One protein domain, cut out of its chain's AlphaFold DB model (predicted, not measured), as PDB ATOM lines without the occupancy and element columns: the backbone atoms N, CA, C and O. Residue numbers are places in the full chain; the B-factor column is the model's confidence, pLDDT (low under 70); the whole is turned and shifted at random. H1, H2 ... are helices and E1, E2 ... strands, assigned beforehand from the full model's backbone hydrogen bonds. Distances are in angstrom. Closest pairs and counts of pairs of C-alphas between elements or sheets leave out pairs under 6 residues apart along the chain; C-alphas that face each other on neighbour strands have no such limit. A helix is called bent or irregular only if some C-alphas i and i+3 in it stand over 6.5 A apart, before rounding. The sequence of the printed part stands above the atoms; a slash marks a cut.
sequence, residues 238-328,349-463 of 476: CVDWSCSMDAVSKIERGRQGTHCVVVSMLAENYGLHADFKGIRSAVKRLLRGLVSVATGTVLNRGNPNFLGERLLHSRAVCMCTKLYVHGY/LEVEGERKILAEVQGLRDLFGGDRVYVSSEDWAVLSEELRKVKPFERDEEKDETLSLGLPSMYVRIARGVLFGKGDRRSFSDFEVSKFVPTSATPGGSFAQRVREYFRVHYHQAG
ATOM      1  N   CYS A 238      13.556 -11.450 -30.548       75.19
ATOM      2  CA  CYS A 238      13.976 -10.114 -30.171       75.19
ATOM      3  C   CYS A 238      15.461 -10.187 -29.804       75.19
ATOM      4  O   CYS A 238      15.831 -10.961 -28.923       75.19
ATOM      5  N   VAL A 239      16.292  -9.422 -30.501       78.81
ATOM      6  CA  VAL A 239      17.696  -9.193 -30.161       78.81
ATOM      7  C   VAL A 239      17.891  -7.718 -29.843       78.81
ATOM      8  O   VAL A 239      17.175  -6.851 -30.347       78.81
ATOM      9  N   ASP A 240      18.883  -7.444 -29.010       80.38
ATOM     10  CA  ASP A 240      19.314  -6.098 -28.667       80.38
ATOM     11  C   ASP A 240      19.957  -5.390 -29.883       80.38
ATOM     12  O   ASP A 240      20.634  -6.014 -30.705       80.38
ATOM     13  N   TRP A 241      19.776  -4.073 -30.006       80.62
ATOM     14  CA  TRP A 241      20.370  -3.269 -31.083       80.62
ATOM     15  C   TRP A 241      21.907  -3.188 -31.054       80.62
ATOM     16  O   TRP A 241      22.515  -2.884 -32.075       80.62
ATOM     17  N   SER A 242      22.580  -3.485 -29.947       75.88
ATOM     18  CA  SER A 242      24.047  -3.628 -29.917       75.88
ATOM     19  C   SER A 242      24.543  -4.892 -30.625       75.88
ATOM     20  O   SER A 242      25.661  -4.890 -31.148       75.88
ATOM     21  N   CYS A 243      23.703  -5.936 -30.699       80.81
ATOM     22  CA  CYS A 243      24.058  -7.294 -31.115       80.81
ATOM     23  C   CYS A 243      24.924  -7.320 -32.387       80.81
ATOM     24  O   CYS A 243      24.629  -6.628 -33.376       80.81
ATOM     25  N   SER A 244      26.026  -8.079 -32.340       80.75
ATOM     26  CA  SER A 244      27.001  -8.159 -33.432       80.75
ATOM     27  C   SER A 244      26.404  -8.836 -34.659       80.75
ATOM     28  O   SER A 244      25.516  -9.688 -34.551       80.75
ATOM     29  N   MET A 245      26.907  -8.485 -35.845       79.56
ATOM     30  CA  MET A 245      26.393  -9.096 -37.069       79.56
ATOM     31  C   MET A 245      26.720 -10.589 -37.151       79.56
ATOM     32  O   MET A 245      25.933 -11.327 -37.730       79.56
ATOM     33  N   ASP A 246      27.761 -11.079 -36.471       83.62
ATOM     34  CA  ASP A 246      28.036 -12.517 -36.341       83.62
ATOM     35  C   ASP A 246      26.957 -13.250 -35.540       83.62
ATOM     36  O   ASP A 246      26.566 -14.366 -35.886       83.62
ATOM     37  N   ALA A 247      26.467 -12.634 -34.460       83.81
ATOM     38  CA  ALA A 247      25.403 -13.190 -33.632       83.81
ATOM     39  C   ALA A 247      24.059 -13.165 -34.377       83.81
ATOM     40  O   ALA A 247      23.364 -14.181 -34.404       83.81
ATOM     41  N   VAL A 248      23.746 -12.070 -35.081       83.25
ATOM     42  CA  VAL A 248      22.599 -12.008 -36.006       83.25
ATOM     43  C   VAL A 248      22.726 -13.092 -37.084       83.25
ATOM     44  O   VAL A 248      21.829 -13.916 -37.217       83.25
ATOM     45  N   SER A 249      23.869 -13.190 -37.768       82.06
ATOM     46  CA  SER A 249      24.130 -14.161 -38.846       82.06
ATOM     47  C   SER A 249      24.105 -15.620 -38.380       82.06
ATOM     48  O   SER A 249      23.867 -16.528 -39.177       82.06
ATOM     49  N   LYS A 250      24.369 -15.897 -37.095       83.31
ATOM     50  CA  LYS A 250      24.142 -17.224 -36.493       83.31
ATOM     51  C   LYS A 250      22.642 -17.512 -36.366       83.31
ATOM     52  O   LYS A 250      22.205 -18.594 -36.751       83.31
ATOM     53  N   ILE A 251      21.854 -16.539 -35.907       81.75
ATOM     54  CA  ILE A 251      20.396 -16.667 -35.759       81.75
ATOM     55  C   ILE A 251      19.691 -16.740 -37.128       81.75
ATOM     56  O   ILE A 251      18.754 -17.519 -37.280       81.75
ATOM     57  N   GLU A 252      20.151 -15.996 -38.140       79.44
ATOM     58  CA  GLU A 252      19.610 -16.055 -39.511       79.44
ATOM     59  C   GLU A 252      19.831 -17.425 -40.171       79.44
ATOM     60  O   GLU A 252      18.936 -17.941 -40.848       79.44
ATOM     61  N   ARG A 253      21.009 -18.032 -39.953       77.31
ATOM     62  CA  ARG A 253      21.346 -19.379 -40.448       77.31
ATOM     63  C   ARG A 253      20.588 -20.483 -39.717       77.31
ATOM     64  O   ARG A 253      20.121 -21.407 -40.369       77.31
ATOM     65  N   GLY A 254      20.382 -20.358 -38.406       70.88
ATOM     66  CA  GLY A 254      19.556 -21.283 -37.613       70.88
ATOM     67  C   GLY A 254      18.046 -21.205 -37.891       70.88
ATOM     68  O   GLY A 254      17.256 -21.653 -37.066       70.88
ATOM     69  N   ARG A 255      17.631 -20.579 -39.001       65.69
ATOM     70  CA  ARG A 255      16.239 -20.238 -39.333       65.69
ATOM     71  C   ARG A 255      15.895 -20.490 -40.804       65.69
ATOM     72  O   ARG A 255      15.372 -19.615 -41.498       65.69
ATOM     73  N   GLN A 256      16.157 -21.712 -41.263       55.91
ATOM     74  CA  GLN A 256      15.482 -22.256 -42.446       55.91
ATOM     75  C   GLN A 256      13.956 -22.111 -42.273       55.91
ATOM     76  O   GLN A 256      13.432 -22.193 -41.158       55.91
ATOM     77  N   GLY A 257      13.245 -21.787 -43.353       54.09
ATOM     78  CA  GLY A 257      11.789 -21.581 -43.336       54.09
ATOM     79  C   GLY A 257      11.258 -20.249 -42.765       54.09
ATOM     80  O   GLY A 257      10.081 -19.944 -42.962       54.09
ATOM     81  N   THR A 258      12.046 -19.390 -42.089       60.72
ATOM     82  CA  THR A 258      11.503 -18.095 -41.598       60.72
ATOM     83  C   THR A 258      11.488 -17.024 -42.699       60.72
ATOM     84  O   THR A 258      12.334 -16.128 -42.740       60.72
ATOM     85  N   HIS A 259      10.506 -17.094 -43.600       66.62
ATOM     86  CA  HIS A 259      10.384 -16.238 -44.790       66.62
ATOM     87  C   HIS A 259       9.868 -14.809 -44.502       66.62
ATOM     88  O   HIS A 259       8.879 -14.353 -45.083       66.62
ATOM     89  N   CYS A 260      10.531 -14.071 -43.606       68.56
ATOM     90  CA  CYS A 260      10.265 -12.646 -43.390       68.56
ATOM     91  C   CYS A 260      11.550 -11.807 -43.334       68.56
ATOM     92  O   CYS A 260      12.475 -12.120 -42.577       68.56
ATOM     93  N   VAL A 261      11.578 -10.715 -44.107       74.25
ATOM     94  CA  VAL A 261      12.533  -9.623 -43.887       74.25
ATOM     95  C   VAL A 261      12.018  -8.807 -42.715       74.25
ATOM     96  O   VAL A 261      10.830  -8.484 -42.623       74.25
ATOM     97  N   VAL A 262      12.923  -8.448 -41.827       76.31
ATOM     98  CA  VAL A 262      12.680  -7.493 -40.767       76.31
ATOM     99  C   VAL A 262      13.520  -6.262 -41.047       76.31
ATOM    100  O   VAL A 262      14.733  -6.361 -41.215       76.31
ATOM    101  N   VAL A 263      12.863  -5.106 -41.083       77.94
ATOM    102  CA  VAL A 263      13.536  -3.808 -41.117       77.94
ATOM    103  C   VAL A 263      13.256  -3.115 -39.795       77.94
ATOM    104  O   VAL A 263      12.134  -2.667 -39.535       77.94
ATOM    105  N   SER A 264      14.269  -3.073 -38.940       81.44
ATOM    106  CA  SER A 264      14.222  -2.354 -37.674       81.44
ATOM    107  C   SER A 264      14.856  -0.982 -37.845       81.44
ATOM    108  O   SER A 264      15.863  -0.826 -38.530       81.44
ATOM    109  N   MET A 265      14.239   0.017 -37.229       82.69
ATOM    110  CA  MET A 265      14.585   1.425 -37.339       82.69
ATOM    111  C   MET A 265      14.623   2.038 -35.943       82.69
ATOM    112  O   MET A 265      13.746   1.775 -35.118       82.69
ATOM    113  N   LEU A 266      15.629   2.858 -35.694       81.56
ATOM    114  CA  LEU A 266      15.806   3.638 -34.483       81.56
ATOM    115  C   LEU A 266      16.004   5.086 -34.926       81.56
ATOM    116  O   LEU A 266      16.832   5.356 -35.789       81.56
ATOM    117  N   ALA A 267      15.236   6.010 -34.366       77.75
ATOM    118  CA  ALA A 267      15.324   7.425 -34.713       77.75
ATOM    119  C   ALA A 267      15.314   8.272 -33.445       77.75
ATOM    120  O   ALA A 267      14.544   7.990 -32.521       77.75
ATOM    121  N   GLU A 268      16.172   9.286 -33.414       71.62
ATOM    122  CA  GLU A 268      16.273  10.263 -32.331       71.62
ATOM    123  C   GLU A 268      15.324  11.443 -32.507       71.62
ATOM    124  O   GLU A 268      14.766  11.650 -33.580       71.62
ATOM    125  N   ASN A 269      15.185  12.234 -31.437       61.44
ATOM    126  CA  ASN A 269      14.571  13.563 -31.453       61.44
ATOM    127  C   ASN A 269      13.235  13.650 -32.214       61.44
ATOM    128  O   ASN A 269      12.895  14.690 -32.771       61.44
ATOM    129  N   TYR A 270      12.421  12.591 -32.123       60.69
ATOM    130  CA  TYR A 270      11.103  12.480 -32.764       60.69
ATOM    131  C   TYR A 270      10.126  13.597 -32.337       60.69
ATOM    132  O   TYR A 270       9.113  13.830 -32.997       60.69
ATOM    133  N   GLY A 271      10.438  14.281 -31.230       50.62
ATOM    134  CA  GLY A 271       9.893  15.585 -30.863       50.62
ATOM    135  C   GLY A 271       8.367  15.637 -30.832       50.62
ATOM    136  O   GLY A 271       7.698  14.697 -30.406       50.62
ATOM    137  N   LEU A 272       7.829  16.760 -31.305       46.25
ATOM    138  CA  LEU A 272       6.402  16.949 -31.565       46.25
ATOM    139  C   LEU A 272       6.070  16.696 -33.047       46.25
ATOM    140  O   LEU A 272       5.273  17.429 -33.631       46.25
ATOM    141  N   HIS A 273       6.642  15.656 -33.676       52.31
ATOM    142  CA  HIS A 273       6.110  15.160 -34.953       52.31
ATOM    143  C   HIS A 273       4.681  14.643 -34.728       52.31
ATOM    144  O   HIS A 273       4.465  13.495 -34.329       52.31
ATOM    145  N   ALA A 274       3.706  15.519 -34.986       49.84
ATOM    146  CA  ALA A 274       2.294  15.313 -34.676       49.84
ATOM    147  C   ALA A 274       1.712  14.030 -35.291       49.84
ATOM    148  O   ALA A 274       0.797  13.442 -34.716       49.84
ATOM    149  N   ASP A 275       2.278  13.555 -36.409       65.56
ATOM    150  CA  ASP A 275       1.879  12.304 -37.048       65.56
ATOM    151  C   ASP A 275       2.989  11.233 -37.101       65.56
ATOM    152  O   ASP A 275       3.416  10.761 -38.157       65.56
ATOM    153  N   PHE A 276       3.404  10.754 -35.921       67.25
ATOM    154  CA  PHE A 276       4.163   9.500 -35.774       67.25
ATOM    155  C   PHE A 276       3.513   8.317 -36.527       67.25
ATOM    156  O   PHE A 276       4.201   7.420 -37.019       67.25
ATOM    157  N   LYS A 277       2.178   8.301 -36.639       70.12
ATOM    158  CA  LYS A 277       1.412   7.273 -37.359       70.12
ATOM    159  C   LYS A 277       1.574   7.420 -38.879       70.12
ATOM    160  O   LYS A 277       1.689   6.395 -39.554       70.12
ATOM    161  N   GLY A 278       1.648   8.642 -39.392       73.62
ATOM    162  CA  GLY A 278       1.953   9.017 -40.772       73.62
ATOM    163  C   GLY A 278       3.370   8.641 -41.165       73.62
ATOM    164  O   GLY A 278       3.529   7.856 -42.091       73.62
ATOM    165  N   ILE A 279       4.386   9.049 -40.396       74.81
ATOM    166  CA  ILE A 279       5.792   8.664 -40.638       74.81
ATOM    167  C   ILE A 279       5.939   7.130 -40.654       74.81
ATOM    168  O   ILE A 279       6.473   6.549 -41.600       74.81
ATOM    169  N   ARG A 280       5.347   6.432 -39.676       74.19
ATOM    170  CA  ARG A 280       5.273   4.959 -39.649       74.19
ATOM    171  C   ARG A 280       4.531   4.370 -40.863       74.19
ATOM    172  O   ARG A 280       4.818   3.242 -41.254       74.19
ATOM    173  N   SER A 281       3.580   5.094 -41.454       73.81
ATOM    174  CA  SER A 281       2.811   4.676 -42.642       73.81
ATOM    175  C   SER A 281       3.525   4.967 -43.963       73.81
ATOM    176  O   SER A 281       3.406   4.180 -44.903       73.81
ATOM    177  N   ALA A 282       4.330   6.022 -44.006       78.00
ATOM    178  CA  ALA A 282       5.218   6.352 -45.105       78.00
ATOM    179  C   ALA A 282       6.329   5.303 -45.234       78.00
ATOM    180  O   ALA A 282       6.463   4.668 -46.279       78.00
ATOM    181  N   VAL A 283       7.036   4.982 -44.141       77.31
ATOM    182  CA  VAL A 283       8.094   3.957 -44.193       77.31
ATOM    183  C   VAL A 283       7.524   2.543 -44.414       77.31
ATOM    184  O   VAL A 283       8.114   1.756 -45.154       77.31
ATOM    185  N   LYS A 284       6.311   2.231 -43.911       75.62
ATOM    186  CA  LYS A 284       5.534   1.034 -44.329       75.62
ATOM    187  C   LYS A 284       5.418   0.925 -45.853       75.62
ATOM    188  O   LYS A 284       5.508  -0.178 -46.390       75.62
ATOM    189  N   ARG A 285       5.131   2.045 -46.522       75.38
ATOM    190  CA  ARG A 285       4.842   2.143 -47.959       75.38
ATOM    191  C   ARG A 285       6.128   2.072 -48.787       75.38
ATOM    192  O   ARG A 285       6.168   1.255 -49.703       75.38
ATOM    193  N   LEU A 286       7.184   2.798 -48.396       80.06
ATOM    194  CA  LEU A 286       8.513   2.708 -49.021       80.06
ATOM    195  C   LEU A 286       9.074   1.282 -48.974       80.06
ATOM    196  O   LEU A 286       9.343   0.690 -50.015       80.06
ATOM    197  N   LEU A 287       9.189   0.692 -47.780       77.81
ATOM    198  CA  LEU A 287       9.807  -0.628 -47.614       77.81
ATOM    199  C   LEU A 287       9.006  -1.746 -48.300       77.81
ATOM    200  O   LEU A 287       9.591  -2.665 -48.872       77.81
ATOM    201  N   ARG A 288       7.667  -1.654 -48.302       73.75
ATOM    202  CA  ARG A 288       6.815  -2.544 -49.108       73.75
ATOM    203  C   ARG A 288       7.116  -2.388 -50.601       73.75
ATOM    204  O   ARG A 288       7.119  -3.391 -51.310       73.75
ATOM    205  N   GLY A 289       7.343  -1.166 -51.079       74.75
ATOM    206  CA  GLY A 289       7.668  -0.892 -52.476       74.75
ATOM    207  C   GLY A 289       9.005  -1.466 -52.906       74.75
ATOM    208  O   GLY A 289       9.047  -2.165 -53.915       74.75
ATOM    209  N   LEU A 290      10.051  -1.281 -52.098       78.44
ATOM    210  CA  LEU A 290      11.359  -1.890 -52.351       78.44
ATOM    211  C   LEU A 290      11.260  -3.416 -52.426       78.44
ATOM    212  O   LEU A 290      11.682  -3.994 -53.420       78.44
ATOM    213  N   VAL A 291      10.607  -4.071 -51.454       72.50
ATOM    214  CA  VAL A 291      10.393  -5.529 -51.525       72.50
ATOM    215  C   VAL A 291       9.549  -5.918 -52.742       72.50
ATOM    216  O   VAL A 291       9.867  -6.914 -53.374       72.50
ATOM    217  N   SER A 292       8.529  -5.139 -53.124       71.81
ATOM    218  CA  SER A 292       7.700  -5.441 -54.308       71.81
ATOM    219  C   SER A 292       8.478  -5.341 -55.627       71.81
ATOM    220  O   SER A 292       8.183  -6.075 -56.569       71.81
ATOM    221  N   VAL A 293       9.471  -4.446 -55.702       72.06
ATOM    222  CA  VAL A 293      10.416  -4.368 -56.826       72.06
ATOM    223  C   VAL A 293      11.386  -5.546 -56.796       72.06
ATOM    224  O   VAL A 293      11.554  -6.198 -57.821       72.06
ATOM    225  N   ALA A 294      11.956  -5.856 -55.630       68.50
ATOM    226  CA  ALA A 294      12.880  -6.969 -55.422       68.50
ATOM    227  C   ALA A 294      12.261  -8.315 -55.852       68.50
ATOM    228  O   ALA A 294      12.747  -9.014 -56.739       68.50
ATOM    229  N   THR A 295      11.104  -8.659 -55.279       64.69
ATOM    230  CA  THR A 295      10.425  -9.933 -55.545       64.69
ATOM    231  C   THR A 295       9.782  -9.996 -56.929       64.69
ATOM    232  O   THR A 295       9.569 -11.102 -57.438       64.69
ATOM    233  N   GLY A 296       9.448  -8.844 -57.523       62.34
ATOM    234  CA  GLY A 296       8.573  -8.725 -58.692       62.34
ATOM    235  C   GLY A 296       7.087  -8.957 -58.376       62.34
ATOM    236  O   GLY A 296       6.298  -9.203 -59.291       62.34
ATOM    237  N   THR A 297       6.685  -8.921 -57.097       59.16
ATOM    238  CA  THR A 297       5.307  -9.194 -56.655       59.16
ATOM    239  C   THR A 297       4.657  -7.961 -56.033       59.16
ATOM    240  O   THR A 297       5.204  -7.328 -55.137       59.16
ATOM    241  N   VAL A 298       3.442  -7.617 -56.478       58.06
ATOM    242  CA  VAL A 298       2.683  -6.497 -55.899       58.06
ATOM    243  C   VAL A 298       2.189  -6.897 -54.508       58.06
ATOM    244  O   VAL A 298       1.178  -7.589 -54.371       58.06
ATOM    245  N   LEU A 299       2.900  -6.465 -53.462       57.03
ATOM    246  CA  LEU A 299       2.500  -6.722 -52.082       57.03
ATOM    247  C   LEU A 299       1.197  -5.980 -51.769       57.03
ATOM    248  O   LEU A 299       1.162  -4.763 -51.574       57.03
ATOM    249  N   ASN A 300       0.108  -6.744 -51.724       50.56
ATOM    250  CA  ASN A 300      -1.244  -6.225 -51.566       50.56
ATOM    251  C   ASN A 300      -1.402  -5.434 -50.244       50.56
ATOM    252  O   ASN A 300      -0.642  -5.629 -49.293       50.56
ATOM    253  N   ARG A 301      -2.394  -4.533 -50.150       53.28
ATOM    254  CA  ARG A 301      -2.482  -3.496 -49.088       53.28
ATOM    255  C   ARG A 301      -2.550  -4.023 -47.632       53.28
ATOM    256  O   ARG A 301      -2.437  -3.212 -46.709       53.28
ATOM    257  N   GLY A 302      -2.661  -5.339 -47.413       51.94
ATOM    258  CA  GLY A 302      -2.646  -6.027 -46.114       51.94
ATOM    259  C   GLY A 302      -1.518  -5.581 -45.174       51.94
ATOM    260  O   GLY A 302      -0.389  -5.321 -45.588       51.94
ATOM    261  N   ASN A 303      -1.851  -5.419 -43.894       46.00
ATOM    262  CA  ASN A 303      -1.081  -4.610 -42.951       46.00
ATOM    263  C   ASN A 303       0.194  -5.340 -42.464       46.00
ATOM    264  O   ASN A 303       0.062  -6.327 -41.741       46.00
ATOM    265  N   PRO A 304       1.423  -4.878 -42.786       51.78
ATOM    266  CA  PRO A 304       2.633  -5.470 -42.222       51.78
ATOM    267  C   PRO A 304       2.677  -5.198 -40.717       51.78
ATOM    268  O   PRO A 304       2.501  -4.052 -40.279       51.78
ATOM    269  N   ASN A 305       2.914  -6.246 -39.927       51.66
ATOM    270  CA  ASN A 305       2.944  -6.184 -38.467       51.66
ATOM    271  C   ASN A 305       4.128  -5.327 -37.993       51.66
ATOM    272  O   ASN A 305       5.245  -5.816 -37.831       51.66
ATOM    273  N   PHE A 306       3.864  -4.038 -37.774       53.62
ATOM    274  CA  PHE A 306       4.802  -3.115 -37.146       53.62
ATOM    275  C   PHE A 306       4.691  -3.230 -35.631       53.62
ATOM    276  O   PHE A 306       3.648  -2.868 -35.079       53.62
ATOM    277  N   LEU A 307       5.779  -3.601 -34.971       58.59
ATOM    278  CA  LEU A 307       5.932  -3.464 -33.526       58.59
ATOM    279  C   LEU A 307       6.725  -2.179 -33.280       58.59
ATOM    280  O   LEU A 307       7.847  -2.053 -33.754       58.59
ATOM    281  N   GLY A 308       6.112  -1.191 -32.632       57.22
ATOM    282  CA  GLY A 308       6.756   0.085 -32.320       57.22
ATOM    283  C   GLY A 308       6.753   0.288 -30.818       57.22
ATOM    284  O   GLY A 308       5.680   0.285 -30.217       57.22
ATOM    285  N   GLU A 309       7.932   0.461 -30.232       60.25
ATOM    286  CA  GLU A 309       8.110   0.654 -28.798       60.25
ATOM    287  C   GLU A 309       8.814   1.984 -28.533       60.25
ATOM    288  O   GLU A 309       9.884   2.271 -29.076       60.25
ATOM    289  N   ARG A 310       8.202   2.800 -27.669       62.38
ATOM    290  CA  ARG A 310       8.873   3.956 -27.076       62.38
ATOM    291  C   ARG A 310       9.883   3.461 -26.043       62.38
ATOM    292  O   ARG A 310       9.600   2.519 -25.299       62.38
ATOM    293  N   LEU A 311      11.041   4.108 -25.994       62.31
ATOM    294  CA  LEU A 311      11.971   3.961 -24.878       62.31
ATOM    295  C   LEU A 311      11.408   4.720 -23.665       62.31
ATOM    296  O   LEU A 311      10.687   5.701 -23.833       62.31
ATOM    297  N   LEU A 312      11.698   4.248 -22.451       54.00
ATOM    298  CA  LEU A 312      11.031   4.732 -21.233       54.00
ATOM    299  C   LEU A 312      11.365   6.194 -20.889       54.00
ATOM    300  O   LEU A 312      10.526   6.869 -20.304       54.00
ATOM    301  N   HIS A 313      12.552   6.679 -21.272       53.91
ATOM    302  CA  HIS A 313      13.069   7.985 -20.838       53.91
ATOM    303  C   HIS A 313      13.721   8.809 -21.966       53.91
ATOM    304  O   HIS A 313      14.646   9.570 -21.706       53.91
ATOM    305  N   SER A 314      13.307   8.664 -23.234       57.84
ATOM    306  CA  SER A 314      13.952   9.419 -24.327       57.84
ATOM    307  C   SER A 314      13.006   9.887 -25.433       57.84
ATOM    308  O   SER A 314      11.908   9.362 -25.612       57.84
ATOM    309  N   ARG A 315      13.488  10.853 -26.225       66.88
ATOM    310  CA  ARG A 315      12.853  11.339 -27.463       66.88
ATOM    311  C   ARG A 315      13.016  10.373 -28.650       66.88
ATOM    312  O   ARG A 315      12.666  10.745 -29.768       66.88
ATOM    313  N   ALA A 316      13.571   9.178 -28.433       68.81
ATOM    314  CA  ALA A 316      13.856   8.200 -29.475       68.81
ATOM    315  C   ALA A 316      12.843   7.041 -29.487       68.81
ATOM    316  O   ALA A 316      12.308   6.633 -28.449       68.81
ATOM    317  N   VAL A 317      12.582   6.490 -30.675       73.19
ATOM    318  CA  VAL A 317      11.611   5.400 -30.870       73.19
ATOM    319  C   VAL A 317      12.233   4.250 -31.654       73.19
ATOM    320  O   VAL A 317      12.832   4.458 -32.707       73.19
ATOM    321  N   CYS A 318      12.031   3.025 -31.163       74.50
ATOM    322  CA  CYS A 318      12.369   1.797 -31.873       74.50
ATOM    323  C   CYS A 318      11.139   1.306 -32.654       74.50
ATOM    324  O   CYS A 318      10.109   0.958 -32.070       74.50
ATOM    325  N   MET A 319      11.238   1.248 -33.980       75.12
ATOM    326  CA  MET A 319      10.201   0.738 -34.878       75.12
ATOM    327  C   MET A 319      10.689  -0.511 -35.607       75.12
ATOM    328  O   MET A 319      11.694  -0.481 -36.302       75.12
ATOM    329  N   CYS A 320       9.955  -1.609 -35.501       73.12
ATOM    330  CA  CYS A 320      10.286  -2.881 -36.128       73.12
ATOM    331  C   CYS A 320       9.222  -3.269 -37.160       73.12
ATOM    332  O   CYS A 320       8.044  -3.435 -36.830       73.12
ATOM    333  N   THR A 321       9.646  -3.422 -38.413       71.12
ATOM    334  CA  THR A 321       8.809  -3.765 -39.565       71.12
ATOM    335  C   THR A 321       8.950  -5.241 -39.903       71.12
ATOM    336  O   THR A 321      10.016  -5.651 -40.346       71.12
ATOM    337  N   LYS A 322       7.880  -6.036 -39.795       73.00
ATOM    338  CA  LYS A 322       7.848  -7.398 -40.359       73.00
ATOM    339  C   LYS A 322       7.286  -7.377 -41.782       73.00
ATOM    340  O   LYS A 322       6.088  -7.142 -41.962       73.00
ATOM    341  N   LEU A 323       8.136  -7.646 -42.772       65.25
ATOM    342  CA  LEU A 323       7.762  -7.881 -44.169       65.25
ATOM    343  C   LEU A 323       7.766  -9.391 -44.414       65.25
ATOM    344  O   LEU A 323       8.811 -10.023 -44.549       65.25
ATOM    345  N   TYR A 324       6.575  -9.973 -44.433       64.69
ATOM    346  CA  TYR A 324       6.373 -11.375 -44.777       64.69
ATOM    347  C   TYR A 324       6.624 -11.542 -46.279       64.69
ATOM    348  O   TYR A 324       5.861 -11.015 -47.086       64.69
ATOM    349  N   VAL A 325       7.723 -12.213 -46.637       56.78
ATOM    350  CA  VAL A 325       8.120 -12.448 -48.037       56.78
ATOM    351  C   VAL A 325       7.349 -13.629 -48.608       56.78
ATOM    352  O   VAL A 325       6.935 -13.589 -49.762       56.78
ATOM    353  N   HIS A 326       7.068 -14.625 -47.760       51.25
ATOM    354  CA  HIS A 326       5.996 -15.590 -47.991       51.25
ATOM    355  C   HIS A 326       4.808 -15.282 -47.081       51.25
ATOM    356  O   HIS A 326       4.992 -14.884 -45.929       51.25
ATOM    357  N   GLY A 327       3.586 -15.446 -47.586       42.69
ATOM    358  CA  GLY A 327       2.354 -14.958 -46.951       42.69
ATOM    359  C   GLY A 327       1.839 -15.794 -45.778       42.69
ATOM    360  O   GLY A 327       0.642 -16.069 -45.709       42.69
ATOM    361  N   TYR A 328       2.719 -16.162 -44.843       39.00
ATOM    362  CA  TYR A 328       2.367 -16.851 -43.602       39.00
ATOM    363  C   TYR A 328       1.549 -15.932 -42.677       39.00
ATOM    364  O   TYR A 328       2.063 -15.260 -41.779       39.00
ATOM    365  N   LEU A 349       8.440 -24.075 -50.138       53.78
ATOM    366  CA  LEU A 349       9.382 -23.128 -50.732       53.78
ATOM    367  C   LEU A 349      10.760 -23.799 -50.850       53.78
ATOM    368  O   LEU A 349      11.546 -23.784 -49.905       53.78
ATOM    369  N   GLU A 350      11.026 -24.407 -52.009       57.28
ATOM    370  CA  GLU A 350      12.281 -25.112 -52.318       57.28
ATOM    371  C   GLU A 350      13.534 -24.232 -52.100       57.28
ATOM    372  O   GLU A 350      13.454 -23.003 -51.994       57.28
ATOM    373  N   VAL A 351      14.720 -24.857 -52.060       63.88
ATOM    374  CA  VAL A 351      16.010 -24.200 -51.747       63.88
ATOM    375  C   VAL A 351      16.260 -22.965 -52.627       63.88
ATOM    376  O   VAL A 351      16.759 -21.946 -52.152       63.88
ATOM    377  N   GLU A 352      15.845 -23.018 -53.889       64.44
ATOM    378  CA  GLU A 352      15.906 -21.938 -54.881       64.44
ATOM    379  C   GLU A 352      15.050 -20.724 -54.480       64.44
ATOM    380  O   GLU A 352      15.449 -19.575 -54.688       64.44
ATOM    381  N   GLY A 353      13.904 -20.963 -53.840       64.69
ATOM    382  CA  GLY A 353      13.055 -19.929 -53.256       64.69
ATOM    383  C   GLY A 353      13.691 -19.282 -52.025       64.69
ATOM    384  O   GLY A 353      13.721 -18.053 -51.933       64.69
ATOM    385  N   GLU A 354      14.268 -20.069 -51.106       65.88
ATOM    386  CA  GLU A 354      15.005 -19.512 -49.958       65.88
ATOM    387  C   GLU A 354      16.226 -18.695 -50.423       65.88
ATOM    388  O   GLU A 354      16.455 -17.591 -49.921       65.88
ATOM    389  N   ARG A 355      16.952 -19.185 -51.439       71.38
ATOM    390  CA  ARG A 355      18.051 -18.475 -52.111       71.38
ATOM    391  C   ARG A 355      17.599 -17.146 -52.713       71.38
ATOM    392  O   ARG A 355      18.273 -16.145 -52.475       71.38
ATOM    393  N   LYS A 356      16.459 -17.091 -53.421       72.31
ATOM    394  CA  LYS A 356      15.933 -15.813 -53.935       72.31
ATOM    395  C   LYS A 356      15.624 -14.843 -52.791       72.31
ATOM    396  O   LYS A 356      16.050 -13.696 -52.846       72.31
ATOM    397  N   ILE A 357      14.955 -15.291 -51.725       68.56
ATOM    398  CA  ILE A 357      14.638 -14.423 -50.575       68.56
ATOM    399  C   ILE A 357      15.913 -13.878 -49.913       68.56
ATOM    400  O   ILE A 357      15.948 -12.706 -49.542       68.56
ATOM    401  N   LEU A 358      16.964 -14.692 -49.788       73.06
ATOM    402  CA  LEU A 358      18.267 -14.243 -49.289       73.06
ATOM    403  C   LEU A 358      18.929 -13.221 -50.226       73.06
ATOM    404  O   LEU A 358      19.469 -12.232 -49.736       73.06
ATOM    405  N   ALA A 359      18.837 -13.409 -51.545       76.94
ATOM    406  CA  ALA A 359      19.332 -12.444 -52.525       76.94
ATOM    407  C   ALA A 359      18.583 -11.099 -52.450       76.94
ATOM    408  O   ALA A 359      19.232 -10.057 -52.455       76.94
ATOM    409  N   GLU A 360      17.252 -11.091 -52.289       74.06
ATOM    410  CA  GLU A 360      16.504  -9.834 -52.113       74.06
ATOM    411  C   GLU A 360      16.831  -9.147 -50.773       74.06
ATOM    412  O   GLU A 360      16.945  -7.923 -50.721       74.06
ATOM    413  N   VAL A 361      17.021  -9.907 -49.683       75.69
ATOM    414  CA  VAL A 361      17.493  -9.358 -48.393       75.69
ATOM    415  C   VAL A 361      18.870  -8.719 -48.549       75.69
ATOM    416  O   VAL A 361      19.092  -7.629 -48.021       75.69
ATOM    417  N   GLN A 362      19.778  -9.366 -49.283       81.56
ATOM    418  CA  GLN A 362      21.119  -8.841 -49.504       81.56
ATOM    419  C   GLN A 362      21.104  -7.612 -50.421       81.56
ATOM    420  O   GLN A 362      21.664  -6.596 -50.040       81.56
ATOM    421  N   GLY A 363      20.362  -7.620 -51.531       81.56
ATOM    422  CA  GLY A 363      20.218  -6.441 -52.395       81.56
ATOM    423  C   GLY A 363      19.630  -5.224 -51.667       81.56
ATOM    424  O   GLY A 363      20.037  -4.092 -51.923       81.56
ATOM    425  N   LEU A 364      18.730  -5.439 -50.698       80.12
ATOM    426  CA  LEU A 364      18.241  -4.377 -49.812       80.12
ATOM    427  C   LEU A 364      19.311  -3.893 -48.820       80.12
ATOM    428  O   LEU A 364      19.404  -2.689 -48.587       80.12
ATOM    429  N   ARG A 365      20.127  -4.790 -48.249       84.50
ATOM    430  CA  ARG A 365      21.297  -4.411 -47.430       84.50
ATOM    431  C   ARG A 365      22.284  -3.583 -48.252       84.50
ATOM    432  O   ARG A 365      22.664  -2.503 -47.815       84.50
ATOM    433  N   ASP A 366      22.645  -4.046 -49.443       84.81
ATOM    434  CA  ASP A 366      23.651  -3.438 -50.319       84.81
ATOM    435  C   ASP A 366      23.219  -2.048 -50.820       84.81
ATOM    436  O   ASP A 366      24.029  -1.120 -50.842       84.81
ATOM    437  N   LEU A 367      21.928  -1.870 -51.131       86.88
ATOM    438  CA  LEU A 367      21.317  -0.575 -51.456       86.88
ATOM    439  C   LEU A 367      21.596   0.476 -50.368       86.88
ATOM    440  O   LEU A 367      22.138   1.551 -50.651       86.88
ATOM    441  N   PHE A 368      21.239   0.163 -49.118       85.69
ATOM    442  CA  PHE A 368      21.463   1.066 -47.990       85.69
ATOM    443  C   PHE A 368      22.953   1.193 -47.653       85.69
ATOM    444  O   PHE A 368      23.423   2.306 -47.420       85.69
ATOM    445  N   GLY A 369      23.705   0.093 -47.716       79.19
ATOM    446  CA  GLY A 369      25.155   0.061 -47.521       79.19
ATOM    447  C   GLY A 369      25.674  -0.917 -46.474       79.19
ATOM    448  O   GLY A 369      26.744  -0.692 -45.913       79.19
ATOM    449  N   GLY A 370      24.916  -1.972 -46.187       81.44
ATOM    450  CA  GLY A 370      25.215  -2.990 -45.187       81.44
ATOM    451  C   GLY A 370      24.158  -3.053 -44.085       81.44
ATOM    452  O   GLY A 370      23.025  -2.600 -44.236       81.44
ATOM    453  N   ASP A 371      24.529  -3.639 -42.948       75.56
ATOM    454  CA  ASP A 371      23.577  -4.011 -41.893       75.56
ATOM    455  C   ASP A 371      23.283  -2.926 -40.851       75.56
ATOM    456  O   ASP A 371      22.395  -3.101 -40.014       75.56
ATOM    457  N   ARG A 372      24.077  -1.853 -40.837       80.62
ATOM    458  CA  ARG A 372      24.097  -0.817 -39.793       80.62
ATOM    459  C   ARG A 372      24.204   0.556 -40.449       80.62
ATOM    460  O   ARG A 372      25.277   1.153 -40.460       80.62
ATOM    461  N   VAL A 373      23.106   1.032 -41.028       85.69
ATOM    462  CA  VAL A 373      23.115   2.225 -41.889       85.69
ATOM    463  C   VAL A 373      22.397   3.393 -41.222       85.69
ATOM    464  O   VAL A 373      21.290   3.225 -40.720       85.69
ATOM    465  N   TYR A 374      23.001   4.579 -41.219       87.81
ATOM    466  CA  TYR A 374      22.289   5.831 -40.963       87.81
ATOM    467  C   TYR A 374      21.789   6.392 -42.295       87.81
ATOM    468  O   TYR A 374      22.587   6.638 -43.199       87.81
ATOM    469  N   VAL A 375      20.473   6.554 -42.417       88.50
ATOM    470  CA  VAL A 375      19.797   7.085 -43.606       88.50
ATOM    471  C   VAL A 375      19.338   8.502 -43.287       88.50
ATOM    472  O   VAL A 375      18.596   8.700 -42.319       88.50
ATOM    473  N   SER A 376      19.795   9.475 -44.075       87.44
ATOM    474  CA  SER A 376      19.435  10.887 -43.909       87.44
ATOM    475  C   SER A 376      17.995  11.180 -44.358       87.44
ATOM    476  O   SER A 376      17.345  10.350 -45.000       87.44
ATOM    477  N   SER A 377      17.483  12.368 -44.031       85.31
ATOM    478  CA  SER A 377      16.139  12.794 -44.456       85.31
ATOM    479  C   SER A 377      16.080  12.997 -45.979       85.31
ATOM    480  O   SER A 377      15.084  12.703 -46.642       85.31
ATOM    481  N   GLU A 378      17.207  13.429 -46.534       88.31
ATOM    482  CA  GLU A 378      17.491  13.655 -47.942       88.31
ATOM    483  C   GLU A 378      17.535  12.324 -48.710       88.31
ATOM    484  O   GLU A 378      16.907  12.187 -49.760       88.31
ATOM    485  N   ASP A 379      18.194  11.301 -48.155       90.00
ATOM    486  CA  ASP A 379      18.218   9.952 -48.730       90.00
ATOM    487  C   ASP A 379      16.824   9.316 -48.731       90.00
ATOM    488  O   ASP A 379      16.421   8.707 -49.723       90.00
ATOM    489  N   TRP A 380      16.036   9.491 -47.664       88.00
ATOM    490  CA  TRP A 380      14.641   9.044 -47.660       88.00
ATOM    491  C   TRP A 380      13.805   9.721 -48.757       88.00
ATOM    492  O   TRP A 380      12.977   9.053 -49.385       88.00
ATOM    493  N   ALA A 381      14.032  11.011 -49.025       86.19
ATOM    494  CA  ALA A 381      13.372  11.729 -50.114       86.19
ATOM    495  C   ALA A 381      13.797  11.195 -51.494       86.19
ATOM    496  O   ALA A 381      12.932  10.881 -52.312       86.19
ATOM    497  N   VAL A 382      15.100  10.992 -51.727       88.94
ATOM    498  CA  VAL A 382      15.651  10.380 -52.956       88.94
ATOM    499  C   VAL A 382      15.063   8.987 -53.201       88.94
ATOM    500  O   VAL A 382      14.599   8.684 -54.300       88.94
ATOM    501  N   LEU A 383      15.027   8.143 -52.166       88.56
ATOM    502  CA  LEU A 383      14.455   6.797 -52.223       88.56
ATOM    503  C   LEU A 383      12.967   6.826 -52.594       88.56
ATOM    504  O   LEU A 383      12.498   5.988 -53.364       88.56
ATOM    505  N   SER A 384      12.229   7.800 -52.054       85.25
ATOM    506  CA  SER A 384      10.815   7.998 -52.356       85.25
ATOM    507  C   SER A 384      10.570   8.540 -53.764       85.25
ATOM    508  O   SER A 384       9.583   8.156 -54.390       85.25
ATOM    509  N   GLU A 385      11.418   9.439 -54.263       84.94
ATOM    510  CA  GLU A 385      11.293  10.001 -55.609       84.94
ATOM    511  C   GLU A 385      11.530   8.922 -56.672       84.94
ATOM    512  O   GLU A 385      10.721   8.763 -57.584       84.94
ATOM    513  N   GLU A 386      12.594   8.129 -56.530       85.44
ATOM    514  CA  GLU A 386      12.886   7.040 -57.465       85.44
ATOM    515  C   GLU A 386      11.826   5.920 -57.386       85.44
ATOM    516  O   GLU A 386      11.417   5.399 -58.422       85.44
ATOM    517  N   LEU A 387      11.274   5.614 -56.199       80.75
ATOM    518  CA  LEU A 387      10.186   4.631 -56.058       80.75
ATOM    519  C   LEU A 387       8.871   5.072 -56.736       80.75
ATOM    520  O   LEU A 387       8.128   4.223 -57.228       80.75
ATOM    521  N   ARG A 388       8.576   6.378 -56.805       77.88
ATOM    522  CA  ARG A 388       7.388   6.902 -57.517       77.88
ATOM    523  C   ARG A 388       7.436   6.658 -59.024       77.88
ATOM    524  O   ARG A 388       6.389   6.506 -59.642       77.88
ATOM    525  N   LYS A 389       8.636   6.544 -59.603       78.62
ATOM    526  CA  LYS A 389       8.867   6.248 -61.033       78.62
ATOM    527  C   LYS A 389       8.596   4.770 -61.379       78.62
ATOM    528  O   LYS A 389       8.844   4.332 -62.503       78.62
ATOM    529  N   VAL A 390       8.115   3.982 -60.413       71.50
ATOM    530  CA  VAL A 390       7.839   2.550 -60.536       71.50
ATOM    531  C   VAL A 390       6.322   2.319 -60.608       71.50
ATOM    532  O   VAL A 390       5.572   2.599 -59.674       71.50
ATOM    533  N   LYS A 391       5.869   1.717 -61.711       58.59
ATOM    534  CA  LYS A 391       4.460   1.559 -62.129       58.59
ATOM    535  C   LYS A 391       3.438   1.017 -61.107       58.59
ATOM    536  O   LYS A 391       2.262   1.366 -61.220       58.59
ATOM    537  N   PRO A 392       3.792   0.182 -60.107       55.84
ATOM    538  CA  PRO A 392       2.864  -0.194 -59.039       55.84
ATOM    539  C   PRO A 392       2.488   0.956 -58.087       55.84
ATOM    540  O   PRO A 392       1.489   0.825 -57.383       55.84
ATOM    541  N   PHE A 393       3.258   2.050 -58.059       58.66
ATOM    542  CA  PHE A 393       3.031   3.214 -57.191       58.66
ATOM    543  C   PHE A 393       2.304   4.369 -57.891       58.66
ATOM    544  O   PHE A 393       1.516   5.046 -57.236       58.66
ATOM    545  N   GLU A 394       2.449   4.503 -59.215       55.12
ATOM    546  CA  GLU A 394       1.782   5.518 -60.060       55.12
ATOM    547  C   GLU A 394       0.254   5.624 -59.863       55.12
ATOM    548  O   GLU A 394      -0.330   6.654 -60.162       55.12
ATOM    549  N   ARG A 395      -0.425   4.569 -59.383       53.44
ATOM    550  CA  ARG A 395      -1.894   4.543 -59.206       53.44
ATOM    551  C   ARG A 395      -2.384   4.807 -57.780       53.44
ATOM    552  O   ARG A 395      -3.557   4.573 -57.494       53.44
ATOM    553  N   ASP A 396      -1.502   5.181 -56.858       56.12
ATOM    554  CA  ASP A 396      -1.817   5.271 -55.423       56.12
ATOM    555  C   ASP A 396      -1.756   6.730 -54.911       56.12
ATOM    556  O   ASP A 396      -1.402   6.980 -53.754       56.12
ATOM    557  N   GLU A 397      -2.099   7.668 -55.810       53.16
ATOM    558  CA  GLU A 397      -1.958   9.134 -55.731       53.16
ATOM    559  C   GLU A 397      -2.596   9.760 -54.479       53.16
ATOM    560  O   GLU A 397      -1.945  10.546 -53.796       53.16
ATOM    561  N   GLU A 398      -3.814   9.337 -54.102       49.66
ATOM    562  CA  GLU A 398      -4.566   9.799 -52.907       49.66
ATOM    563  C   GLU A 398      -3.794   9.701 -51.574       49.66
ATOM    564  O   GLU A 398      -4.277  10.147 -50.533       49.66
ATOM    565  N   LYS A 399      -2.638   9.026 -51.550       53.34
ATOM    566  CA  LYS A 399      -1.817   8.823 -50.346       53.34
ATOM    567  C   LYS A 399      -0.359   9.204 -50.548       53.34
ATOM    568  O   LYS A 399       0.451   8.964 -49.649       53.34
ATOM    569  N   ASP A 400      -0.010   9.789 -51.689       53.47
ATOM    570  CA  ASP A 400       1.381  10.101 -51.999       53.47
ATOM    571  C   ASP A 400       1.925  11.286 -51.187       53.47
ATOM    572  O   ASP A 400       3.111  11.317 -50.867       53.47
ATOM    573  N   GLU A 401       1.052  12.175 -50.700       53.31
ATOM    574  CA  GLU A 401       1.396  13.185 -49.687       53.31
ATOM    575  C   GLU A 401       2.122  12.576 -48.479       53.31
ATOM    576  O   GLU A 401       3.083  13.156 -47.980       53.31
ATOM    577  N   THR A 402       1.735  11.365 -48.046       55.59
ATOM    578  CA  THR A 402       2.387  10.704 -46.902       55.59
ATOM    579  C   THR A 402       3.837  10.321 -47.180       55.59
ATOM    580  O   THR A 402       4.635  10.279 -46.251       55.59
ATOM    581  N   LEU A 403       4.210  10.083 -48.442       56.56
ATOM    582  CA  LEU A 403       5.603   9.861 -48.830       56.56
ATOM    583  C   LEU A 403       6.396  11.173 -48.950       56.56
ATOM    584  O   LEU A 403       7.608  11.169 -48.765       56.56
ATOM    585  N   SER A 404       5.718  12.302 -49.177       54.59
ATOM    586  CA  SER A 404       6.327  13.641 -49.197       54.59
ATOM    587  C   SER A 404       6.613  14.227 -47.804       54.59
ATOM    588  O   SER A 404       7.148  15.326 -47.722       54.59
ATOM    589  N   LEU A 405       6.274  13.533 -46.707       58.19
ATOM    590  CA  LEU A 405       6.269  14.069 -45.331       58.19
ATOM    591  C   LEU A 405       7.640  14.420 -44.710       58.19
ATOM    592  O   LEU A 405       7.692  14.667 -43.508       58.19
ATOM    593  N   GLY A 406       8.738  14.437 -45.475       71.06
ATOM    594  CA  GLY A 406      10.073  14.757 -44.950       71.06
ATOM    595  C   GLY A 406      10.487  13.798 -43.831       71.06
ATOM    596  O   GLY A 406      10.595  14.192 -42.673       71.06
ATOM    597  N   LEU A 407      10.639  12.513 -44.172       81.19
ATOM    598  CA  LEU A 407      11.004  11.466 -43.218       81.19
ATOM    599  C   LEU A 407      12.275  11.857 -42.444       81.19
ATOM    600  O   LEU A 407      13.297  12.068 -43.090       81.19
ATOM    601  N   PRO A 408      12.250  11.915 -41.097       82.62
ATOM    602  CA  PRO A 408      13.436  12.270 -40.328       82.62
ATOM    603  C   PRO A 408      14.503  11.182 -40.463       82.62
ATOM    604  O   PRO A 408      14.175  10.004 -40.633       82.62
ATOM    605  N   SER A 409      15.773  11.564 -40.337       84.88
ATOM    606  CA  SER A 409      16.907  10.641 -40.410       84.88
ATOM    607  C   SER A 409      16.767   9.467 -39.426       84.88
ATOM    608  O   SER A 409      16.385   9.652 -38.267       84.88
ATOM    609  N   MET A 410      17.094   8.247 -39.866       86.44
ATOM    610  CA  MET A 410      16.935   7.025 -39.061       86.44
ATOM    611  C   MET A 410      18.143   6.096 -39.172       86.44
ATOM    612  O   MET A 410      18.702   5.897 -40.248       86.44
ATOM    613  N   TYR A 411      18.474   5.440 -38.066       87.44
ATOM    614  CA  TYR A 411      19.368   4.289 -38.026       87.44
ATOM    615  C   TYR A 411      18.578   3.033 -38.405       87.44
ATOM    616  O   TYR A 411      17.575   2.709 -37.770       87.44
ATOM    617  N   VAL A 412      19.012   2.320 -39.439       87.31
ATOM    618  CA  VAL A 412      18.313   1.184 -40.052       87.31
ATOM    619  C   VAL A 412      19.145  -0.089 -39.907       87.31
ATOM    620  O   VAL A 412      20.367  -0.076 -40.072       87.31
ATOM    621  N   ARG A 413      18.465  -1.205 -39.626       87.19
ATOM    622  CA  ARG A 413      19.002  -2.569 -39.723       87.19
ATOM    623  C   ARG A 413      18.044  -3.485 -40.465       87.19
ATOM    624  O   ARG A 413      16.833  -3.427 -40.247       87.19
ATOM    625  N   ILE A 414      18.601  -4.370 -41.286       84.62
ATOM    626  CA  ILE A 414      17.855  -5.339 -42.096       84.62
ATOM    627  C   ILE A 414      18.321  -6.752 -41.730       84.62
ATOM    628  O   ILE A 414      19.520  -7.029 -41.723       84.62
ATOM    629  N   ALA A 415      17.383  -7.641 -41.394       82.69
ATOM    630  CA  ALA A 415      17.680  -9.029 -41.036       82.69
ATOM    631  C   ALA A 415      16.542 -10.004 -41.376       82.69
ATOM    632  O   ALA A 415      15.376  -9.622 -41.468       82.69
ATOM    633  N   ARG A 416      16.860 -11.290 -41.529       80.31
ATOM    634  CA  ARG A 416      15.900 -12.373 -41.779       80.31
ATOM    635  C   ARG A 416      15.381 -12.963 -40.468       80.31
ATOM    636  O   ARG A 416      16.128 -13.575 -39.713       80.31
ATOM    637  N   GLY A 417      14.083 -12.821 -40.195       74.31
ATOM    638  CA  GLY A 417      13.431 -13.458 -39.038       74.31
ATOM    639  C   GLY A 417      13.880 -12.980 -37.644       74.31
ATOM    640  O   GLY A 417      13.463 -13.574 -36.646       74.31
ATOM    641  N   VAL A 418      14.689 -11.919 -37.564       80.88
ATOM    642  CA  VAL A 418      15.268 -11.343 -36.335       80.88
ATOM    643  C   VAL A 418      14.713  -9.938 -36.116       80.88
ATOM    644  O   VAL A 418      14.762  -9.110 -37.016       80.88
ATOM    645  N   LEU A 419      14.189  -9.651 -34.922       79.25
ATOM    646  CA  LEU A 419      13.698  -8.325 -34.542       79.25
ATOM    647  C   LEU A 419      14.769  -7.606 -33.732       79.25
ATOM    648  O   LEU A 419      15.067  -8.046 -32.627       79.25
ATOM    649  N   PHE A 420      15.278  -6.468 -34.202       77.19
ATOM    650  CA  PHE A 420      16.002  -5.569 -33.304       77.19
ATOM    651  C   PHE A 420      14.969  -4.789 -32.489       77.19
ATOM    652  O   PHE A 420      14.254  -3.933 -33.023       77.19
ATOM    653  N   GLY A 421      14.842  -5.153 -31.216       74.19
ATOM    654  CA  GLY A 421      14.047  -4.451 -30.213       74.19
ATOM    655  C   GLY A 421      14.962  -3.844 -29.156       74.19
ATOM    656  O   GLY A 421      16.161  -4.107 -29.138       74.19
ATOM    657  N   LYS A 422      14.412  -3.035 -28.247       69.19
ATOM    658  CA  LYS A 422      15.219  -2.335 -27.230       69.19
ATOM    659  C   LYS A 422      16.011  -3.268 -26.292       69.19
ATOM    660  O   LYS A 422      16.906  -2.792 -25.609       69.19
ATOM    661  N   GLY A 423      15.692  -4.565 -26.239       71.69
ATOM    662  CA  GLY A 423      16.241  -5.473 -25.230       71.69
ATOM    663  C   GLY A 423      15.858  -4.990 -23.830       71.69
ATOM    664  O   GLY A 423      14.714  -4.587 -23.609       71.69
ATOM    665  N   ASP A 424      16.831  -4.960 -22.925       69.69
ATOM    666  CA  ASP A 424      16.677  -4.422 -21.568       69.69
ATOM    667  C   ASP A 424      16.921  -2.898 -21.476       69.69
ATOM    668  O   ASP A 424      16.802  -2.304 -20.398       69.69
ATOM    669  N   ARG A 425      17.245  -2.245 -22.606       69.94
ATOM    670  CA  ARG A 425      17.654  -0.832 -22.688       69.94
ATOM    671  C   ARG A 425      16.500   0.131 -22.451       69.94
ATOM    672  O   ARG A 425      15.344  -0.127 -22.804       69.94
ATOM    673  N   ARG A 426      16.827   1.276 -21.851       68.44
ATOM    674  CA  ARG A 426      15.866   2.262 -21.329       68.44
ATOM    675  C   ARG A 426      16.088   3.670 -21.884       68.44
ATOM    676  O   ARG A 426      15.123   4.438 -21.925       68.44
ATOM    677  N   SER A 427      17.305   3.981 -22.329       67.75
ATOM    678  CA  SER A 427      17.725   5.264 -22.904       67.75
ATOM    679  C   SER A 427      18.323   5.071 -24.302       67.75
ATOM    680  O   SER A 427      18.667   3.956 -24.685       67.75
ATOM    681  N   PHE A 428      18.457   6.151 -25.076       69.56
ATOM    682  CA  PHE A 428      19.185   6.122 -26.349       69.56
ATOM    683  C   PHE A 428      20.706   6.018 -26.147       69.56
ATOM    684  O   PHE A 428      21.366   5.346 -26.930       69.56
ATOM    685  N   SER A 429      21.243   6.587 -25.059       69.69
ATOM    686  CA  SER A 429      22.662   6.480 -24.659       69.69
ATOM    687  C   SER A 429      23.173   5.042 -24.577       69.69
ATOM    688  O   SER A 429      24.357   4.784 -24.759       69.69
ATOM    689  N   ASP A 430      22.271   4.099 -24.309       71.69
ATOM    690  CA  ASP A 430      22.580   2.680 -24.216       71.69
ATOM    691  C   ASP A 430      23.020   2.135 -25.591       71.69
ATOM    692  O   ASP A 430      23.812   1.196 -25.669       71.69
ATOM    693  N   PHE A 431      22.487   2.692 -26.688       74.81
ATOM    694  CA  PHE A 431      22.636   2.224 -28.066       74.81
ATOM    695  C   PHE A 431      23.976   2.657 -28.672       74.81
ATOM    696  O   PHE A 431      24.316   3.832 -28.729       74.81
ATOM    697  N   GLU A 432      24.721   1.685 -29.204       74.62
ATOM    698  CA  GLU A 432      26.051   1.901 -29.786       74.62
ATOM    699  C   GLU A 432      25.954   2.455 -31.221       74.62
ATOM    700  O   GLU A 432      26.201   1.774 -32.221       74.62
ATOM    701  N   VAL A 433      25.497   3.702 -31.310       72.88
ATOM    702  CA  VAL A 433      25.073   4.357 -32.553       72.88
ATOM    703  C   VAL A 433      26.252   4.879 -33.381       72.88
ATOM    704  O   VAL A 433      26.165   4.942 -34.604       72.88
ATOM    705  N   SER A 434      27.408   5.098 -32.753       74.25
ATOM    706  CA  SER A 434      28.684   5.384 -33.426       74.25
ATOM    707  C   SER A 434      29.142   4.291 -34.405       74.25
ATOM    708  O   SER A 434      29.994   4.548 -35.250       74.25
ATOM    709  N   LYS A 435      28.573   3.075 -34.338       79.94
ATOM    710  CA  LYS A 435      28.833   1.973 -35.288       79.94
ATOM    711  C   LYS A 435      27.836   1.899 -36.453       79.94
ATOM    712  O   LYS A 435      27.671   0.823 -37.033       79.94
ATOM    713  N   PHE A 436      27.147   2.993 -36.774       80.25
ATOM    714  CA  PHE A 436      26.314   3.106 -37.973       80.25
ATOM    715  C   PHE A 436      27.042   3.911 -39.050       80.25
ATOM    716  O   PHE A 436      27.498   5.024 -38.809       80.25
ATOM    717  N   VAL A 437      27.140   3.337 -40.246       84.25
ATOM    718  CA  VAL A 437      27.765   3.974 -41.408       84.25
ATOM    719  C   VAL A 437      26.709   4.840 -42.101       84.25
ATOM    720  O   VAL A 437      25.623   4.330 -42.382       84.25
ATOM    721  N   PRO A 438      26.964   6.126 -42.393       84.62
ATOM    722  CA  PRO A 438      26.036   6.912 -43.190       84.62
ATOM    723  C   PRO A 438      26.007   6.396 -44.635       84.62
ATOM    724  O   PRO A 438      27.045   6.081 -45.218       84.62
ATOM    725  N   THR A 439      24.815   6.370 -45.226       84.56
ATOM    726  CA  THR A 439      24.522   6.121 -46.658       84.56
ATOM    727  C   THR A 439      25.486   6.797 -47.641       84.56
ATOM    728  O   THR A 439      25.744   6.259 -48.724       84.56
ATOM    729  N   SER A 440      26.014   7.970 -47.284       80.00
ATOM    730  CA  SER A 440      26.970   8.760 -48.067       80.00
ATOM    731  C   SER A 440      28.414   8.237 -48.031       80.00
ATOM    732  O   SER A 440      29.151   8.469 -48.986       80.00
ATOM    733  N   ALA A 441      28.816   7.512 -46.981       79.81
ATOM    734  CA  ALA A 441      30.149   6.907 -46.843       79.81
ATOM    735  C   ALA A 441      30.223   5.460 -47.375       79.81
ATOM    736  O   ALA A 441      31.287   4.842 -47.387       79.81
ATOM    737  N   THR A 442      29.092   4.901 -47.801       80.88
ATOM    738  CA  THR A 442      28.996   3.565 -48.397       80.88
ATOM    739  C   THR A 442      29.716   3.486 -49.760       80.88
ATOM    740  O   THR A 442      29.565   4.395 -50.578       80.88
ATOM    741  N   PRO A 443      30.432   2.386 -50.075       77.25
ATOM    742  CA  PRO A 443      30.985   2.154 -51.413       77.25
ATOM    743  C   PRO A 443      29.899   2.004 -52.499       77.25
ATOM    744  O   PRO A 443      28.753   1.669 -52.222       77.25
ATOM    745  N   GLY A 444      30.274   2.202 -53.769       78.50
ATOM    746  CA  GLY A 444      29.354   2.061 -54.913       78.50
ATOM    747  C   GLY A 444      28.723   3.366 -55.415       78.50
ATOM    748  O   GLY A 444      27.744   3.322 -56.154       78.50
ATOM    749  N   GLY A 445      29.282   4.522 -55.046       84.69
ATOM    750  CA  GLY A 445      28.795   5.838 -55.471       84.69
ATOM    751  C   GLY A 445      27.748   6.425 -54.523       84.69
ATOM    752  O   GLY A 445      27.467   5.870 -53.458       84.69
ATOM    753  N   SER A 446      27.180   7.573 -54.897       89.31
ATOM    754  CA  SER A 446      26.198   8.270 -54.061       89.31
ATOM    755  C   SER A 446      24.939   7.427 -53.856       89.31
ATOM    756  O   SER A 446      24.589   6.599 -54.701       89.31
ATOM    757  N   PHE A 447      24.218   7.647 -52.754       89.25
ATOM    758  CA  PHE A 447      22.992   6.897 -52.476       89.25
ATOM    759  C   PHE A 447      21.992   6.990 -53.642       89.25
ATOM    760  O   PHE A 447      21.500   5.966 -54.103       89.25
ATOM    761  N   ALA A 448      21.807   8.174 -54.236       88.94
ATOM    762  CA  ALA A 448      20.985   8.356 -55.438       88.94
ATOM    763  C   ALA A 448      21.431   7.504 -56.645       88.94
ATOM    764  O   ALA A 448      20.587   7.031 -57.405       88.94
ATOM    765  N   GLN A 449      22.737   7.276 -56.833       88.94
ATOM    766  CA  GLN A 449      23.241   6.368 -57.871       88.94
ATOM    767  C   GLN A 449      22.911   4.909 -57.533       88.94
ATOM    768  O   GLN A 449      22.375   4.206 -58.389       88.94
ATOM    769  N   ARG A 450      23.142   4.473 -56.285       89.94
ATOM    770  CA  ARG A 450      22.819   3.105 -55.830       89.94
ATOM    771  C   ARG A 450      21.321   2.807 -55.902       89.94
ATOM    772  O   ARG A 450      20.941   1.734 -56.357       89.94
ATOM    773  N   VAL A 451      20.470   3.768 -55.537       89.00
ATOM    774  CA  VAL A 451      19.005   3.681 -55.646       89.00
ATOM    775  C   VAL A 451      18.573   3.493 -57.101       89.00
ATOM    776  O   VAL A 451      17.835   2.555 -57.400       89.00
ATOM    777  N   ARG A 452      19.053   4.339 -58.026       87.62
ATOM    778  CA  ARG A 452      18.727   4.206 -59.457       87.62
ATOM    779  C   ARG A 452      19.221   2.891 -60.043       87.62
ATOM    780  O   ARG A 452      18.495   2.278 -60.820       87.62
ATOM    781  N   GLU A 453      20.422   2.454 -59.677       86.25
ATOM    782  CA  GLU A 453      20.994   1.190 -60.149       86.25
ATOM    783  C   GLU A 453      20.214  -0.018 -59.615       86.25
ATOM    784  O   GLU A 453      19.854  -0.905 -60.387       86.25
ATOM    785  N   TYR A 454      19.847  -0.012 -58.331       86.38
ATOM    786  CA  TYR A 454      18.984  -1.025 -57.725       86.38
ATOM    787  C   TYR A 454      17.632  -1.123 -58.444       86.38
ATOM    788  O   TYR A 454      17.224  -2.210 -58.861       86.38
ATOM    789  N   PHE A 455      16.961   0.014 -58.678       83.69
ATOM    790  CA  PHE A 455      15.731   0.024 -59.467       83.69
ATOM    791  C   PHE A 455      15.980  -0.468 -60.901       83.69
ATOM    792  O   PHE A 455      15.236  -1.326 -61.362       83.69
ATOM    793  N   ARG A 456      17.042  -0.029 -61.589       81.69
ATOM    794  CA  ARG A 456      17.384  -0.484 -62.953       81.69
ATOM    795  C   ARG A 456      17.568  -2.004 -63.037       81.69
ATOM    796  O   ARG A 456      17.081  -2.620 -63.985       81.69
ATOM    797  N   VAL A 457      18.243  -2.611 -62.061       79.31
ATOM    798  CA  VAL A 457      18.521  -4.057 -62.031       79.31
ATOM    799  C   VAL A 457      17.266  -4.869 -61.691       79.31
ATOM    800  O   VAL A 457      16.911  -5.779 -62.442       79.31
ATOM    801  N   HIS A 458      16.563  -4.540 -60.602       73.94
ATOM    802  CA  HIS A 458      15.443  -5.362 -60.122       73.94
ATOM    803  C   HIS A 458      14.128  -5.079 -60.881       73.94
ATOM    804  O   HIS A 458      13.403  -6.010 -61.237       73.94
ATOM    805  N   TYR A 459      13.828  -3.824 -61.243       65.75
ATOM    806  CA  TYR A 459      12.574  -3.472 -61.935       65.75
ATOM    807  C   TYR A 459      12.489  -4.042 -63.356       65.75
ATOM    808  O   TYR A 459      11.403  -4.399 -63.815       65.75
ATOM    809  N   HIS A 460      13.610  -4.180 -64.069       51.16
ATOM    810  CA  HIS A 460      13.595  -4.755 -65.416       51.16
ATOM    811  C   HIS A 460      13.372  -6.276 -65.438       51.16
ATOM    812  O   HIS A 460      12.917  -6.781 -66.463       51.16
ATOM    813  N   GLN A 461      13.554  -6.984 -64.315       47.16
ATOM    814  CA  GLN A 461      13.086  -8.371 -64.172       47.16
ATOM    815  C   GLN A 461      11.559  -8.468 -63.976       47.16
ATOM    816  O   GLN A 461      10.970  -9.491 -64.317       47.16
ATOM    817  N   ALA A 462      10.901  -7.405 -63.493       39.81
ATOM    818  CA  ALA A 462       9.438  -7.287 -63.501       39.81
ATOM    819  C   ALA A 462       8.902  -6.809 -64.871       39.81
ATOM    820  O   ALA A 462       7.910  -7.340 -65.363       39.81
ATOM    821  N   GLY A 463       9.609  -5.876 -65.521       34.75
ATOM    822  CA  GLY A 463       9.551  -5.610 -66.965       34.75
ATOM    823  C   GLY A 463       8.429  -4.668 -67.464       34.75
ATOM    824  O   GLY A 463       7.278  -4.799 -67.058       34.75
TER     825      GLY A 463
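What this domain is: This is residues 238 to 328 and 349 to 463 of the 476 residues of an uncharacterized protein of Chromera velia CCMP2878 (UniProt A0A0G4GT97). A twisted sheet of five strands has H2 and H3 packed on one face, with H4, H5 and H6 gathered round H2; over the other face E7 folds back from E6 and pairs with short E1. A long link, residues 422 to 446, runs round the outside from E7 to H6. The 206 printed residues have six named helices and seven named strands, E1 H1 E2 H2 E3 E4 H3 E5 H4 H5 E6 E7 H6, class mixed. The sheet is antiparallel, order E3, E4, E2, E6, E5; the whole is compact, radius of gyration of the C-alphas 16.3 A, spanning 48 by 40 by 35 A.

Where its parts are: Find C-alpha 260 at (10.265, -12.646, -43.390); there E2, residues 260 to 267, begins its 22.4 A. The sheet's others are E3, 306 to 310, E4, 317 to 324, 22.4 A, E5, 373 to 375, and E6, 410 to 416, 19.6 A. E1, 238 to 240, and E7, 418 to 421, form a parallel pair. The helices are H1, 245 to 253, H2, 276 to 295, 28.4 A, H3, 351 to 368, 26.1 A, H4, 377 to 388, H5, 397 to 402, irregular with C-alphas 398 and 401 7.6 A apart, and H6, 447 to 462, 22.5 A, ending at C-alpha 462 (9.438, -7.287, -63.501).

How they stand to each other: Look first at N 264 and O 413, 2.9 A, between E2 and E6, then N 263 and O 321, 3.0 A, between E2 and E4. Within hydrogen-bond range are also N 307 and O 320, 2.9 A, across the hairpin E3 and E4; N 375 and O 410, 2.9 A, across the neighbours E5 and E6; and N 239 and O 419, 2.8 A, across the neighbours E1 and E7. H2 and H3 lie on the same face, two layers, helices over one sheet face, at heights of 9.7 A and 9.8 A. E2, H2, E3 is a split strand-helix-strand unit, E4 between its strands, with a right-handed crossover. H1 only grazes the sheet. H2 is the hub: it touches H4 (Leu 286 and Ser 384, closest C-alphas, 6.7 A) and H5 (Ala 282 and Thr 402, 5.5 A), among others. H4 and H6 touch at a shallow tilt of 24 degrees, the same way, closest C-alphas Val 382 and Ala 448, 6.2 A. In H1, H2, H3 and H4 every O i to N i+4 pair is within hydrogen-bond range; H6 has 9 of 12, H5 0 of 2 but 2 of 3 O i to N i+3.

The domain as a whole: The C-alphas farthest apart, His 313 and Gly 463, are 48.2 A apart. Residues 329 to 348 are not printed; C-alphas 328 and 349 are 11.8 A apart across this cut. Of the links printed whole, E7 to H6 is long. Mean pLDDT of the printed part is 71.8, with 77 residues under 70, among them 294 to 316 and 391 to 405.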